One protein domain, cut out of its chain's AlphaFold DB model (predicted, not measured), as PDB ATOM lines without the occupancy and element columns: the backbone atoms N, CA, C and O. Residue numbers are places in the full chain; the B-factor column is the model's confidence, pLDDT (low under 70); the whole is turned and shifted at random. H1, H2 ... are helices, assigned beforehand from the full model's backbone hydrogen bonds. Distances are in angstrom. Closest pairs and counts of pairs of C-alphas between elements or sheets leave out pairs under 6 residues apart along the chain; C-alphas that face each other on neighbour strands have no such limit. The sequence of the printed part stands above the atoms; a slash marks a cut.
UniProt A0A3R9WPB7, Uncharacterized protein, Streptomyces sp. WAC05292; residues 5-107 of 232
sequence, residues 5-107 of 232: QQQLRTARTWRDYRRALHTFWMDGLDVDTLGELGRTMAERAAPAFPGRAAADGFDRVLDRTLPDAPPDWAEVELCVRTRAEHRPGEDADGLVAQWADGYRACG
ATOM      1  N   GLN A   5     138.753 160.811 118.524       95.56
ATOM      2  CA  GLN A   5     138.872 161.558 117.262       95.56
ATOM      3  C   GLN A   5     137.587 162.308 116.908       95.56
ATOM      4  O   GLN A   5     137.633 163.370 116.284       95.56
ATOM      5  N   GLN A   6     136.420 161.735 117.217       94.75
ATOM      6  CA  GLN A   6     135.145 162.416 117.006       94.75
ATOM      7  C   GLN A   6     135.012 163.589 117.974       94.75
ATOM      8  O   GLN A   6     134.711 164.693 117.529       94.75
ATOM      9  N   GLN A   7     135.317 163.365 119.256       96.50
ATOM     10  CA  GLN A   7     135.268 164.399 120.291       96.50
ATOM     11  C   GLN A   7     136.209 165.570 119.967       96.50
ATOM     12  O   GLN A   7     135.777 166.720 119.988       96.50
ATOM     13  N   LEU A   8     137.456 165.282 119.579       96.81
ATOM     14  CA  LEU A   8     138.455 166.288 119.212       96.81
ATOM     15  C   LEU A   8     138.017 167.123 117.999       96.81
ATOM     16  O   LEU A   8     138.154 168.341 118.007       96.81
ATOM     17  N   ARG A   9     137.442 166.494 116.963       96.06
ATOM     18  CA  ARG A   9     136.950 167.210 115.765       96.06
ATOM     19  C   ARG A   9     135.825 168.194 116.087       96.06
ATOM     20  O   ARG A   9     135.727 169.248 115.452       96.06
ATOM     21  N   THR A  10     134.970 167.850 117.046       96.25
ATOM     22  CA  THR A  10     133.832 168.680 117.461       96.25
ATOM     23  C   THR A  10     134.160 169.649 118.593       96.25
ATOM     24  O   THR A  10     133.341 170.515 118.877       96.25
ATOM     25  N   ALA A  11     135.329 169.530 119.229       96.12
ATOM     26  CA  ALA A  11     135.713 170.380 120.349       96.12
ATOM     27  C   ALA A  11     135.812 171.849 119.918       96.12
ATOM     28  O   ALA A  11     136.474 172.178 118.930       96.12
ATOM     29  N   ARG A  12     135.113 172.724 120.646       96.50
ATOM     30  CA  ARG A  12     135.165 174.191 120.484       96.50
ATOM     31  C   ARG A  12     135.413 174.919 121.807       96.50
ATOM     32  O   ARG A  12     135.529 176.136 121.814       96.50
ATOM     33  N   THR A  13     135.485 174.173 122.907       95.44
ATOM     34  CA  THR A  13     135.760 174.655 124.263       95.44
ATOM     35  C   THR A  13     136.938 173.878 124.842       95.44
ATOM     36  O   THR A  13     137.208 172.743 124.424       95.44
ATOM     37  N   TRP A  14     137.628 174.442 125.835       94.62
ATOM     38  CA  TRP A  14     138.736 173.751 126.500       94.62
ATOM     39  C   TRP A  14     138.253 172.539 127.291       94.62
ATOM     40  O   TRP A  14     138.944 171.521 127.356       94.62
ATOM     41  N   ARG A  15     137.031 172.597 127.821       92.88
ATOM     42  CA  ARG A  15     136.356 171.461 128.451       92.88
ATOM     43  C   ARG A  15     136.148 170.297 127.478       92.88
ATOM     44  O   ARG A  15     136.435 169.155 127.842       92.88
ATOM     45  N   ASP A  16     135.678 170.558 126.259       93.75
ATOM     46  CA  ASP A  16     135.506 169.507 125.244       93.75
ATOM     47  C   ASP A  16     136.854 168.960 124.767       93.75
ATOM     48  O   ASP A  16     136.999 167.750 124.574       93.75
ATOM     49  N   TYR A  17     137.856 169.832 124.643       95.50
ATOM     50  CA  TYR A  17     139.222 169.441 124.301       95.50
ATOM     51  C   TYR A  17     139.828 168.500 125.354       95.50
ATOM     52  O   TYR A  17     140.289 167.409 125.012       95.50
ATOM     53  N   ARG A  18     139.745 168.855 126.646       93.44
ATOM     54  CA  ARG A  18     140.196 167.991 127.755       93.44
ATOM     55  C   ARG A  18     139.426 166.677 127.811       93.44
ATOM     56  O   ARG A  18     140.013 165.638 128.091       93.44
ATOM     57  N   ARG A  19     138.123 166.683 127.507       91.81
ATOM     58  CA  ARG A  19     137.329 165.447 127.418       91.81
ATOM     59  C   ARG A  19     137.858 164.516 126.325       91.81
ATOM     60  O   ARG A  19     137.985 163.314 126.573       91.81
ATOM     61  N   ALA A  20     138.174 165.063 125.151       94.94
ATOM     62  CA  ALA A  20     138.785 164.290 124.079       94.94
ATOM     63  C   ALA A  20     140.138 163.727 124.526       94.94
ATOM     64  O   ALA A  20     140.397 162.544 124.308       94.94
ATOM     65  N   LEU A  21     140.972 164.548 125.175       93.19
ATOM     66  CA  LEU A  21     142.315 164.161 125.617       93.19
ATOM     67  C   LEU A  21     142.275 163.070 126.684       93.19
ATOM     68  O   LEU A  21     142.969 162.068 126.562       93.19
ATOM     69  N   HIS A  22     141.383 163.199 127.662       90.62
ATOM     70  CA  HIS A  22     141.121 162.158 128.647       90.62
ATOM     71  C   HIS A  22     140.631 160.866 127.984       90.62
ATOM     72  O   HIS A  22     141.084 159.782 128.335       90.62
ATOM     73  N   THR A  23     139.709 160.946 127.017       91.94
ATOM     74  CA  THR A  23     139.249 159.747 126.294       91.94
ATOM     75  C   THR A  23     140.410 159.084 125.557       91.94
ATOM     76  O   THR A  23     140.555 157.875 125.647       91.94
ATOM     77  N   PHE A  24     141.257 159.856 124.873       92.31
ATOM     78  CA  PHE A  24     142.448 159.356 124.183       92.31
ATOM     79  C   PHE A  24     143.453 158.697 125.134       92.31
ATOM     80  O   PHE A  24     143.978 157.627 124.827       92.31
ATOM     81  N   TRP A  25     143.687 159.313 126.292       87.62
ATOM     82  CA  TRP A  25     144.602 158.792 127.299       87.62
ATOM     83  C   TRP A  25     144.126 157.443 127.843       87.62
ATOM     84  O   TRP A  25     144.894 156.492 127.872       87.62
ATOM     85  N   MET A  26     142.836 157.329 128.167       84.94
ATOM     86  CA  MET A  26     142.248 156.118 128.753       84.94
ATOM     87  C   MET A  26     141.910 155.019 127.732       84.94
ATOM     88  O   MET A  26     141.608 153.891 128.117       84.94
ATOM     89  N   ASP A  27     141.897 155.327 126.434       87.06
ATOM     90  CA  ASP A  27     141.423 154.412 125.393       87.06
ATOM     91  C   ASP A  27     142.344 153.193 125.248       87.06
ATOM     92  O   ASP A  27     143.464 153.311 124.743       87.06
ATOM     93  N   GLY A  28     141.858 152.021 125.665       79.00
ATOM     94  CA  GLY A  28     142.538 150.736 125.492       79.00
ATOM     95  C   GLY A  28     143.745 150.521 126.405       79.00
ATOM     96  O   GLY A  28     144.675 149.837 125.989       79.00
ATOM     97  N   LEU A  29     143.762 151.129 127.596       79.06
ATOM     98  CA  LEU A  29     144.783 150.881 128.617       79.06
ATOM     99  C   LEU A  29     144.189 150.259 129.878       79.06
ATOM    100  O   LEU A  29     143.118 150.666 130.327       79.06
ATOM    101  N   ASP A  30     144.922 149.317 130.465       78.62
ATOM    102  CA  ASP A  30     144.729 148.908 131.854       78.62
ATOM    103  C   ASP A  30     145.386 149.901 132.833       78.62
ATOM    104  O   ASP A  30     146.102 150.831 132.449       78.62
ATOM    105  N   VAL A  31     145.087 149.721 134.121       66.75
ATOM    106  CA  VAL A  31     145.538 150.602 135.209       66.75
ATOM    107  C   VAL A  31     147.062 150.597 135.354       66.75
ATOM    108  O   VAL A  31     147.653 151.652 135.595       66.75
ATOM    109  N   ASP A  32     147.705 149.447 135.164       68.31
ATOM    110  CA  ASP A  32     149.152 149.305 135.332       68.31
ATOM    111  C   ASP A  32     149.902 150.042 134.214       68.31
ATOM    112  O   ASP A  32     150.826 150.820 134.478       68.31
ATOM    113  N   THR A  33     149.425 149.905 132.975       73.94
ATOM    114  CA  THR A  33     149.964 150.607 131.803       73.94
ATOM    115  C   THR A  33     149.765 152.119 131.913       73.94
ATOM    116  O   THR A  33     150.647 152.895 131.541       73.94
ATOM    117  N   LEU A  34     148.629 152.567 132.461       70.06
ATOM    118  CA  LEU A  34     148.400 153.985 132.762       70.06
ATOM    119  C   LEU A  34     149.423 154.522 133.773       70.06
ATOM    120  O   LEU A  34     149.958 155.616 133.575       70.06
ATOM    121  N   GLY A  35     149.725 153.750 134.819       69.00
ATOM    122  CA  GLY A  35     150.734 154.106 135.819       69.00
ATOM    123  C   GLY A  35     152.153 154.176 135.243       69.00
ATOM    124  O   GLY A  35     152.913 155.089 135.571       69.00
ATOM    125  N   GLU A  36     152.517 153.244 134.359       73.81
ATOM    126  CA  GLU A  36     153.815 153.251 133.671       73.81
ATOM    127  C   GLU A  36     153.964 154.430 132.702       73.81
ATOM    128  O   GLU A  36     154.993 155.116 132.708       73.81
ATOM    129  N   LEU A  37     152.925 154.718 131.915       75.19
ATOM    130  CA  LEU A  37     152.888 155.880 131.027       75.19
ATOM    131  C   LEU A  37     152.998 157.192 131.807       75.19
ATOM    132  O   LEU A  37     153.756 158.076 131.406       75.19
ATOM    133  N   GLY A  38     152.293 157.299 132.937       68.75
ATOM    134  CA  GLY A  38     152.378 158.451 133.834       68.75
ATOM    135  C   GLY A  38     153.796 158.674 134.370       68.75
ATOM    136  O   GLY A  38     154.303 159.796 134.302       68.75
ATOM    137  N   ARG A  39     154.478 157.607 134.818       71.25
ATOM    138  CA  ARG A  39     155.890 157.674 135.249       71.25
ATOM    139  C   ARG A  39     156.824 158.085 134.116       71.25
ATOM    140  O   ARG A  39     157.579 159.041 134.273       71.25
ATOM    141  N   THR A  40     156.712 157.432 132.960       74.38
ATOM    142  CA  THR A  40     157.529 157.737 131.772       74.38
ATOM    143  C   THR A  40     157.379 159.202 131.363       74.38
ATOM    144  O   THR A  40     158.355 159.875 131.027       74.38
ATOM    145  N   MET A  41     156.155 159.730 131.411       70.38
ATOM    146  CA  MET A  41     155.909 161.147 131.169       70.38
ATOM    147  C   MET A  41     156.542 162.042 132.225       70.38
ATOM    148  O   MET A  41     157.177 163.022 131.851       70.38
ATOM    149  N   ALA A  42     156.374 161.740 133.514       66.94
ATOM    150  CA  ALA A  42     156.944 162.540 134.597       66.94
ATOM    151  C   ALA A  42     158.476 162.631 134.490       66.94
ATOM    152  O   ALA A  42     159.035 163.725 134.582       66.94
ATOM    153  N   GLU A  43     159.141 161.514 134.186       73.38
ATOM    154  CA  GLU A  43     160.587 161.453 133.937       73.38
ATOM    155  C   GLU A  43     161.004 162.331 132.749       73.38
ATOM    156  O   GLU A  43     161.951 163.111 132.846       73.38
ATOM    157  N   ARG A  44     160.265 162.267 131.634       72.56
ATOM    158  CA  ARG A  44     160.524 163.101 130.443       72.56
ATOM    159  C   ARG A  44     160.195 164.574 130.655       72.56
ATOM    160  O   ARG A  44     160.785 165.436 130.007       72.56
ATOM    161  N   ALA A  45     159.237 164.862 131.528       67.62
ATOM    162  CA  ALA A  45     158.810 166.210 131.856       67.62
ATOM    163  C   ALA A  45     159.777 166.901 132.811       67.62
ATOM    164  O   ALA A  45     159.942 168.113 132.711       67.62
ATOM    165  N   ALA A  46     160.432 166.163 133.711       66.81
ATOM    166  CA  ALA A  46     161.289 166.729 134.751       66.81
ATOM    167  C   ALA A  46     162.363 167.713 134.225       66.81
ATOM    168  O   ALA A  46     162.509 168.780 134.825       66.81
ATOM    169  N   PRO A  47     163.052 167.462 133.089       67.19
ATOM    170  CA  PRO A  47     164.006 168.416 132.522       67.19
ATOM    171  C   PRO A  47     163.344 169.636 131.864       67.19
ATOM    172  O   PRO A  47     163.930 170.714 131.835       67.19
ATOM    173  N   ALA A  48     162.142 169.468 131.303       61.91
ATOM    174  CA  ALA A  48     161.450 170.492 130.516       61.91
ATOM    175  C   ALA A  48     160.503 171.375 131.354       61.91
ATOM    176  O   ALA A  48     160.219 172.508 130.967       61.91
ATOM    177  N   PHE A  49     160.040 170.876 132.504       63.09
ATOM    178  CA  PHE A  49     159.048 171.512 133.373       63.09
ATOM    179  C   PHE A  49     159.445 171.398 134.858       63.09
ATOM    180  O   PHE A  49     158.744 170.748 135.650       63.09
ATOM    181  N   PRO A  50     160.566 172.017 135.272       56.66
ATOM    182  CA  PRO A  50     161.021 171.955 136.657       56.66
ATOM    183  C   PRO A  50     159.932 172.475 137.611       56.66
ATOM    184  O   PRO A  50     159.375 173.554 137.416       56.66
ATOM    185  N   GLY A  51     159.599 171.678 138.632       57.81
ATOM    186  CA  GLY A  51     158.589 172.008 139.647       57.81
ATOM    187  C   GLY A  51     157.131 171.696 139.284       57.81
ATOM    188  O   GLY A  51     156.270 171.841 140.148       57.81
ATOM    189  N   ARG A  52     156.827 171.236 138.058       53.72
ATOM    190  CA  ARG A  52     155.464 170.800 137.668       53.72
ATOM    191  C   ARG A  52     155.260 169.280 137.678       53.72
ATOM    192  O   ARG A  52     154.124 168.827 137.710       53.72
ATOM    193  N   ALA A  53     156.339 168.497 137.660       48.53
ATOM    194  CA  ALA A  53     156.287 167.050 137.421       48.53
ATOM    195  C   ALA A  53     156.163 166.162 138.683       48.53
ATOM    196  O   ALA A  53     156.037 164.952 138.542       48.53
ATOM    197  N   ALA A  54     156.220 166.716 139.903       42.41
ATOM    198  CA  ALA A  54     156.623 165.930 141.081       42.41
ATOM    199  C   ALA A  54     155.536 165.570 142.120       42.41
ATOM    200  O   ALA A  54     155.855 164.820 143.034       42.41
ATOM    201  N   ALA A  55     154.290 166.055 142.030       41.56
ATOM    202  CA  ALA A  55     153.278 165.731 143.056       41.56
ATOM    203  C   ALA A  55     151.893 165.369 142.496       41.56
ATOM    204  O   ALA A  55     151.360 164.329 142.859       41.56
ATOM    205  N   ASP A  56     151.368 166.145 141.541       49.94
ATOM    206  CA  ASP A  56     149.996 165.973 141.022       49.94
ATOM    207  C   ASP A  56     150.000 165.616 139.521       49.94
ATOM    208  O   ASP A  56     149.225 166.150 138.724       49.94
ATOM    209  N   GLY A  57     150.994 164.813 139.121       52.59
ATOM    210  CA  GLY A  57     151.438 164.613 137.740       52.59
ATOM    211  C   GLY A  57     150.303 164.537 136.723       52.59
ATOM    212  O   GLY A  57     149.464 163.661 136.812       52.59
ATOM    213  N   PHE A  58     150.309 165.447 135.743       63.97
ATOM    214  CA  PHE A  58     149.423 165.504 134.564       63.97
ATOM    215  C   PHE A  58     147.907 165.423 134.784       63.97
ATOM    216  O   PHE A  58     147.168 165.681 133.826       63.97
ATOM    217  N   ASP A  59     147.436 165.207 136.012       68.94
ATOM    218  CA  ASP A  59     146.033 165.274 136.388       68.94
ATOM    219  C   ASP A  59     145.482 166.606 135.920       68.94
ATOM    220  O   ASP A  59     144.471 166.632 135.246       68.94
ATOM    221  N   ARG A  60     146.232 167.700 136.069       71.88
ATOM    222  CA  ARG A  60     145.831 169.026 135.579       71.88
ATOM    223  C   ARG A  60     145.504 169.090 134.074       71.88
ATOM    224  O   ARG A  60     144.627 169.849 133.664       71.88
ATOM    225  N   VAL A  61     146.198 168.344 133.217       77.25
ATOM    226  CA  VAL A  61     145.932 168.360 131.763       77.25
ATOM    227  C   VAL A  61     144.664 167.563 131.448       77.25
ATOM    228  O   VAL A  61     143.887 167.941 130.566       77.25
ATOM    229  N   LEU A  62     144.443 166.481 132.196       78.56
ATOM    230  CA  LEU A  62     143.320 165.559 132.038       78.56
ATOM    231  C   LEU A  62     142.103 165.933 132.904       78.56
ATOM    232  O   LEU A  62     141.013 165.391 132.700       78.56
ATOM    233  N   ASP A  63     142.266 166.870 133.837       77.25
ATOM    234  CA  ASP A  63     141.281 167.241 134.841       77.25
ATOM    235  C   ASP A  63     140.187 168.085 134.198       77.25
ATOM    236  O   ASP A  63     140.350 169.233 133.772       77.25
ATOM    237  N   ARG A  64     139.019 167.459 134.125       76.50
ATOM    238  CA  ARG A  64     137.811 168.010 133.517       76.50
ATOM    239  C   ARG A  64     137.090 168.993 134.443       76.50
ATOM    240  O   ARG A  64     136.139 169.632 133.989       76.50
ATOM    241  N   THR A  65     137.494 169.078 135.710       76.62
ATOM    242  CA  THR A  65     136.916 169.970 136.725       76.62
ATOM    243  C   THR A  65     137.538 171.363 136.705       76.62
ATOM    244  O   THR A  65     136.937 172.307 137.220       76.62
ATOM    245  N   LEU A  66     138.693 171.518 136.050       77.38
ATOM    246  CA  LEU A  66     139.343 172.811 135.902       77.38
ATOM    247  C   LEU A  66     138.471 173.822 135.140       77.38
ATOM    248  O   LEU A  66     137.638 173.439 134.305       77.38
ATOM    249  N   PRO A  67     138.699 175.129 135.375       83.31
ATOM    250  CA  PRO A  67     138.105 176.187 134.571       83.31
ATOM    251  C   PRO A  67     138.317 175.958 133.071       83.31
ATOM    252  O   PRO A  67     139.291 175.329 132.647       83.31
ATOM    253  N   ASP A  68     137.418 176.517 132.259       87.31
ATOM    254  CA  ASP A  68     137.477 176.461 130.794       87.31
ATOM    255  C   ASP A  68     138.583 177.385 130.249       87.31
ATOM    256  O   ASP A  68     138.340 178.376 129.571       87.31
ATOM    257  N   ALA A  69     139.822 177.075 130.622       88.12
ATOM    258  CA  ALA A  69     141.052 177.742 130.227       88.12
ATOM    259  C   ALA A  69     141.919 176.779 129.402       88.12
ATOM    260  O   ALA A  69     141.832 175.566 129.622       88.12
ATOM    261  N   PRO A  70     142.776 177.279 128.497       91.12
ATOM    262  CA  PRO A  70     143.658 176.431 127.698       91.12
ATOM    263  C   PRO A  70     144.619 175.615 128.581       91.12
ATOM    264  O   PRO A  70     145.198 176.176 129.515       91.12
ATOM    265  N   PRO A  71     144.790 174.299 128.339       90.50
ATOM    266  CA  PRO A  71     145.902 173.548 128.921       90.50
ATOM    267  C   PRO A  71     147.230 173.987 128.286       90.50
ATOM    268  O   PRO A  71     147.237 174.481 127.166       90.50
ATOM    269  N   ASP A  72     148.356 173.801 128.972       88.94
ATOM    270  CA  ASP A  72     149.673 174.101 128.399       88.94
ATOM    271  C   ASP A  72     149.941 173.179 127.195       88.94
ATOM    272  O   ASP A  72     149.871 171.954 127.313       88.94
ATOM    273  N   TRP A  73     150.224 173.755 126.020       92.12
ATOM    274  CA  TRP A  73     150.427 172.968 124.803       92.12
ATOM    275  C   TRP A  73     151.592 171.985 124.931       92.12
ATOM    276  O   TRP A  73     151.499 170.863 124.438       92.12
ATOM    277  N   ALA A  74     152.682 172.371 125.594       86.25
ATOM    278  CA  ALA A  74     153.853 171.510 125.690       86.25
ATOM    279  C   ALA A  74     153.562 170.272 126.564       86.25
ATOM    280  O   ALA A  74     154.064 169.183 126.284       86.25
ATOM    281  N   GLU A  75     152.682 170.412 127.561       86.06
ATOM    282  CA  GLU A  75     152.177 169.287 128.358       86.06
ATOM    283  C   GLU A  75     151.240 168.384 127.530       86.06
ATOM    284  O   GLU A  75     151.336 167.155 127.602       86.06
ATOM    285  N   VAL A  76     150.381 168.971 126.684       91.69
ATOM    286  CA  VAL A  76     149.530 168.216 125.744       91.69
ATOM    287  C   VAL A  76     150.373 167.447 124.723       91.69
ATOM    288  O   VAL A  76     150.120 166.267 124.489       91.69
ATOM    289  N   GLU A  77     151.383 168.074 124.122       91.44
ATOM    290  CA  GLU A  77     152.260 167.424 123.145       91.44
ATOM    291  C   GLU A  77     152.996 166.230 123.764       91.44
ATOM    292  O   GLU A  77     153.024 165.150 123.169       91.44
ATOM    293  N   LEU A  78     153.541 166.393 124.975       85.94
ATOM    294  CA  LEU A  78     154.206 165.304 125.690       85.94
ATOM    295  C   LEU A  78     153.247 164.136 125.964       85.94
ATOM    296  O   LEU A  78     153.625 162.979 125.769       85.94
ATOM    297  N   CYS A  79     152.004 164.436 126.352       88.00
ATOM    298  CA  CYS A  79     150.938 163.451 126.535       88.00
ATOM    299  C   CYS A  79     150.683 162.667 125.241       88.00
ATOM    300  O   CYS A  79     150.789 161.441 125.198       88.00
ATOM    301  N   VAL A  80     150.463 163.371 124.134       91.25
ATOM    302  CA  VAL A  80     150.187 162.741 122.837       91.25
ATOM    303  C   VAL A  80     151.344 161.862 122.366       91.25
ATOM    304  O   VAL A  80     151.107 160.722 121.962       91.25
ATOM    305  N   ARG A  81     152.587 162.349 122.447       89.44
ATOM    306  CA  ARG A  81     153.773 161.585 122.023       89.44
ATOM    307  C   ARG A  81     153.976 160.330 122.866       89.44
ATOM    308  O   ARG A  81     154.172 159.254 122.310       89.44
ATOM    309  N   THR A  82     153.861 160.454 124.186       85.69
ATOM    310  CA  THR A  82     154.061 159.317 125.097       85.69
ATOM    311  C   THR A  82     153.010 158.234 124.866       85.69
ATOM    312  O   THR A  82     153.339 157.049 124.813       85.69
ATOM    313  N   ARG A  83     151.752 158.627 124.621       86.81
ATOM    314  CA  ARG A  83     150.694 157.675 124.259       86.81
ATOM    315  C   ARG A  83     150.937 157.018 122.899       86.81
ATOM    316  O   ARG A  83     150.733 155.810 122.787       86.81
ATOM    317  N   ALA A  84     151.355 157.789 121.893       87.69
ATOM    318  CA  ALA A  84     151.612 157.291 120.542       87.69
ATOM    319  C   ALA A  84     152.712 156.219 120.522       87.69
ATOM    320  O   ALA A  84     152.572 155.206 119.847       87.69
ATOM    321  N   GLU A  85     153.772 156.392 121.314       83.62
ATOM    322  CA  GLU A  85     154.857 155.404 121.424       83.62
ATOM    323  C   GLU A  85     154.392 154.048 121.975       83.62
ATOM    324  O   GLU A  85     154.956 153.016 121.622       83.62
ATOM    325  N   HIS A  86     153.345 154.033 122.803       80.19
ATOM    326  CA  HIS A  86     152.745 152.799 123.320       80.19
ATOM    327  C   HIS A  86     151.774 152.126 122.340       80.19
ATOM    328  O   HIS A  86     151.257 151.047 122.634       80.19
ATOM    329  N   ARG A  87     151.491 152.737 121.183       80.69
ATOM    330  CA  ARG A  87     150.607 152.174 120.159       80.69
ATOM    331  C   ARG A  87     151.418 151.791 118.920       80.69
ATOM    332  O   ARG A  87     151.786 152.664 118.133       80.69
ATOM    333  N   PRO A  88     151.696 150.493 118.701       72.62
ATOM    334  CA  PRO A  88     152.475 150.073 117.544       72.62
ATOM    335  C   PRO A  88     151.780 150.489 116.239       72.62
ATOM    336  O   PRO A  88     150.626 150.144 115.992       72.62
ATOM    337  N   GLY A  89     152.507 151.223 115.392       75.19
ATOM    338  CA  GLY A  89     152.048 151.641 114.064       75.19
ATOM    339  C   GLY A  89     151.363 153.010 113.987       75.19
ATOM    340  O   GLY A  89     151.006 153.423 112.882       75.19
ATOM    341  N   GLU A  90     151.202 153.734 115.100       79.44
ATOM    342  CA  GLU A  90     150.717 155.119 115.063       79.44
ATOM    343  C   GLU A  90     151.863 156.115 114.783       79.44
ATOM    344  O   GLU A  90     152.949 156.042 115.351       79.44
ATOM    345  N   ASP A  91     151.618 157.066 113.876       88.06
ATOM    346  CA  ASP A  91     152.539 158.165 113.566       88.06
ATOM    347  C   ASP A  91     152.392 159.273 114.619       88.06
ATOM    348  O   ASP A  91     151.428 160.047 114.588       88.06
ATOM    349  N   ALA A  92     153.343 159.342 115.557       87.44
ATOM    350  CA  ALA A  92     153.330 160.312 116.649       87.44
ATOM    351  C   ALA A  92     153.255 161.764 116.150       87.44
ATOM    352  O   ALA A  92     152.507 162.563 116.714       87.44
ATOM    353  N   ASP A  93     153.958 162.112 115.068       87.31
ATOM    354  CA  ASP A  93     153.924 163.472 114.520       87.31
ATOM    355  C   ASP A  93     152.572 163.777 113.863       87.31
ATOM    356  O   ASP A  93     152.030 164.876 114.016       87.31
ATOM    357  N   GLY A  94     151.986 162.787 113.184       90.81
ATOM    358  CA  GLY A  94     150.631 162.872 112.642       90.81
ATOM    359  C   GLY A  94     149.572 163.101 113.726       90.81
ATOM    360  O   GLY A  94     148.669 163.925 113.540       90.81
ATOM    361  N   LEU A  95     149.705 162.426 114.871       93.25
ATOM    362  CA  LEU A  95     148.835 162.624 116.031       93.25
ATOM    363  C   LEU A  95     149.028 164.004 116.656       93.25
ATOM    364  O   LEU A  95     148.045 164.717 116.844       93.25
ATOM    365  N   VAL A  96     150.269 164.418 116.925       94.12
ATOM    366  CA  VAL A  96     150.566 165.752 117.478       94.12
ATOM    367  C   VAL A  96     149.983 166.849 116.587       94.12
ATOM    368  O   VAL A  96     149.333 167.767 117.087       94.12
ATOM    369  N   ALA A  97     150.121 166.729 115.264       93.00
ATOM    370  CA  ALA A  97     149.526 167.675 114.325       93.00
ATOM    371  C   ALA A  97     147.986 167.704 114.415       93.00
ATOM    372  O   ALA A  97     147.387 168.780 114.411       93.00
ATOM    373  N   GLN A  98     147.335 166.544 114.558       95.12
ATOM    374  CA  GLN A  98     145.881 166.464 114.741       95.12
ATOM    375  C   GLN A  98     145.416 167.116 116.054       95.12
ATOM    376  O   GLN A  98     144.399 167.816 116.072       95.12
ATOM    377  N   TRP A  99     146.157 166.916 117.145       96.31
ATOM    378  CA  TRP A  99     145.875 167.543 118.440       96.31
ATOM    379  C   TRP A  99     146.084 169.054 118.416       96.31
ATOM    380  O   TRP A  99     145.299 169.786 119.027       96.31
ATOM    381  N   ALA A 100     147.074 169.526 117.662       96.19
ATOM    382  CA  ALA A 100     147.328 170.946 117.464       96.19
ATOM    383  C   ALA A 100     146.215 171.626 116.666       96.19
ATOM    384  O   ALA A 100     145.805 172.735 117.003       96.19
ATOM    385  N   ASP A 101     145.684 170.961 115.638       95.56
ATOM    386  CA  ASP A 101     144.528 171.464 114.888       95.56
ATOM    387  C   ASP A 101     143.301 171.620 115.804       95.56
ATOM    388  O   ASP A 101     142.622 172.647 115.760       95.56
ATOM    389  N   GLY A 102     143.051 170.647 116.689       96.25
ATOM    390  CA  GLY A 102     141.993 170.744 117.700       96.25
ATOM    391  C   GLY A 102     142.237 171.854 118.730       96.25
ATOM    392  O   GLY A 102     141.298 172.543 119.125       96.25
ATOM    393  N   TYR A 103     143.496 172.067 119.124       96.50
ATOM    394  CA  TYR A 103     143.884 173.116 120.069       96.50
ATOM    395  C   TYR A 103     143.630 174.509 119.474       96.50
ATOM    396  O   TYR A 103     143.013 175.364 120.113       96.50
ATOM    397  N   ARG A 104     143.993 174.703 118.196       95.88
ATOM    398  CA  ARG A 104     143.674 175.920 117.430       95.88
ATOM    399  C   ARG A 104     142.173 176.127 117.268       95.88
ATOM    400  O   ARG A 104     141.700 177.251 117.395       95.88
ATOM    401  N   ALA A 105     141.408 175.058 117.040       96.19
ATOM    402  CA  ALA A 105     139.951 175.136 116.929       96.19
ATOM    403  C   ALA A 105     139.258 175.590 118.230       96.19
ATOM    404  O   ALA A 105     138.137 176.093 118.170       96.19
ATOM    405  N   CYS A 106     139.921 175.442 119.381       96.06
ATOM    406  CA  CYS A 106     139.460 175.950 120.677       96.06
ATOM    407  C   CYS A 106     139.994 177.364 120.995       96.06
ATOM    408  O   CYS A 106     139.679 177.913 122.047       96.06
ATOM    409  N   GLY A 107     140.774 177.970 120.090       95.88
ATOM    410  CA  GLY A 107     141.273 179.343 120.203       95.88
ATOM    411  C   GLY A 107     142.686 179.491 120.777       95.88
ATOM    412  O   GLY A 107     143.085 180.607 121.092       95.88
TER     413      GLY A 107
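What this domain is: This is residues 5 to 107 of the 232 residues of an uncharacterized protein of Streptomyces sp. WAC05292 (UniProt A0A3R9WPB7). Two helical hairpins, the shorter one of H1 and H2 and the longer one of H5 and H6, stand side by side, and H2, H5 and H6 form a loose three-helix bundle, three helices roughly aligned round a triangle, with H1 next to H2 and H6. H3 crosses the side of H5 at a steep tilt, and the four-residue H4 packs on H2. The printed part has 103 residues with six named helices, H1 to H6 in order along the chain, and no named strand; the class is all helix. The whole is compact, with a radius of gyration of the C-alphas of 13.0 A, and rounded, spanning 32 by 31 by 23 A.

How they stand to each other: H1, residues 5 to 10, and H2, residues 14 to 26, form a hairpin: they touch, with C-alphas 7 and 20 closest at 5.2 A, at a shallow tilt of 2 degrees, opposite ways. H3, residues 31 to 45, is close to H2 but not clearly touching, with C-alphas 26 and 34 closest at 7.6 A. H4, residues 59 to 62, touches residues 18 to 22 of H2, with C-alphas 22 and 62 closest at 5.3 A. H5, residues 73 to 85, touches H3 with its residues 78 to 83 alone; the closest C-alphas, of Met 41 and Thr 82, are 6.6 A apart, and the tilt is a steep 51 degrees, opposite ways. H5 and H2 are close but not clearly touching, at a shallow tilt of 23 degrees, the same way, with C-alphas 25 and 83 closest at 6.9 A. H6, residues 92 to 105, forms a hairpin with H5; they touch at a shallow tilt of 34 degrees, only just short of steep, with C-alphas 84 and 92 closest at 5.2 A. H6 and H1 only just touch, with 3 pairs of C-alphas within 8 A, the closest being Leu 8 and Gly 102 at 5.9 A. H3 and H6 are apart. Each O i to N i+4 pair in H1, H2, H3, H5 and H6 is within hydrogen-bond range; H4 is too short for such a pair.

Where its parts are: H1 begins at C-alpha 5, (138.872, 161.558, 117.262). H2 is 18.1 A long, H3 20.8 A, H5 18.4 A and H6 20.0 A. H6 ends at C-alpha 105, (139.951, 175.136, 116.929).

The domain as a whole: The C-alphas of Pro 67 and Gly 89 are the two farthest apart, at 34.9 A. The printed part has no cut. The link from H3 to H4, residues 46 to 58, is long. The mean pLDDT of the printed part is 81.9; residues 31 to 32, 35, 38, 42 and 45 to 59 are under 70.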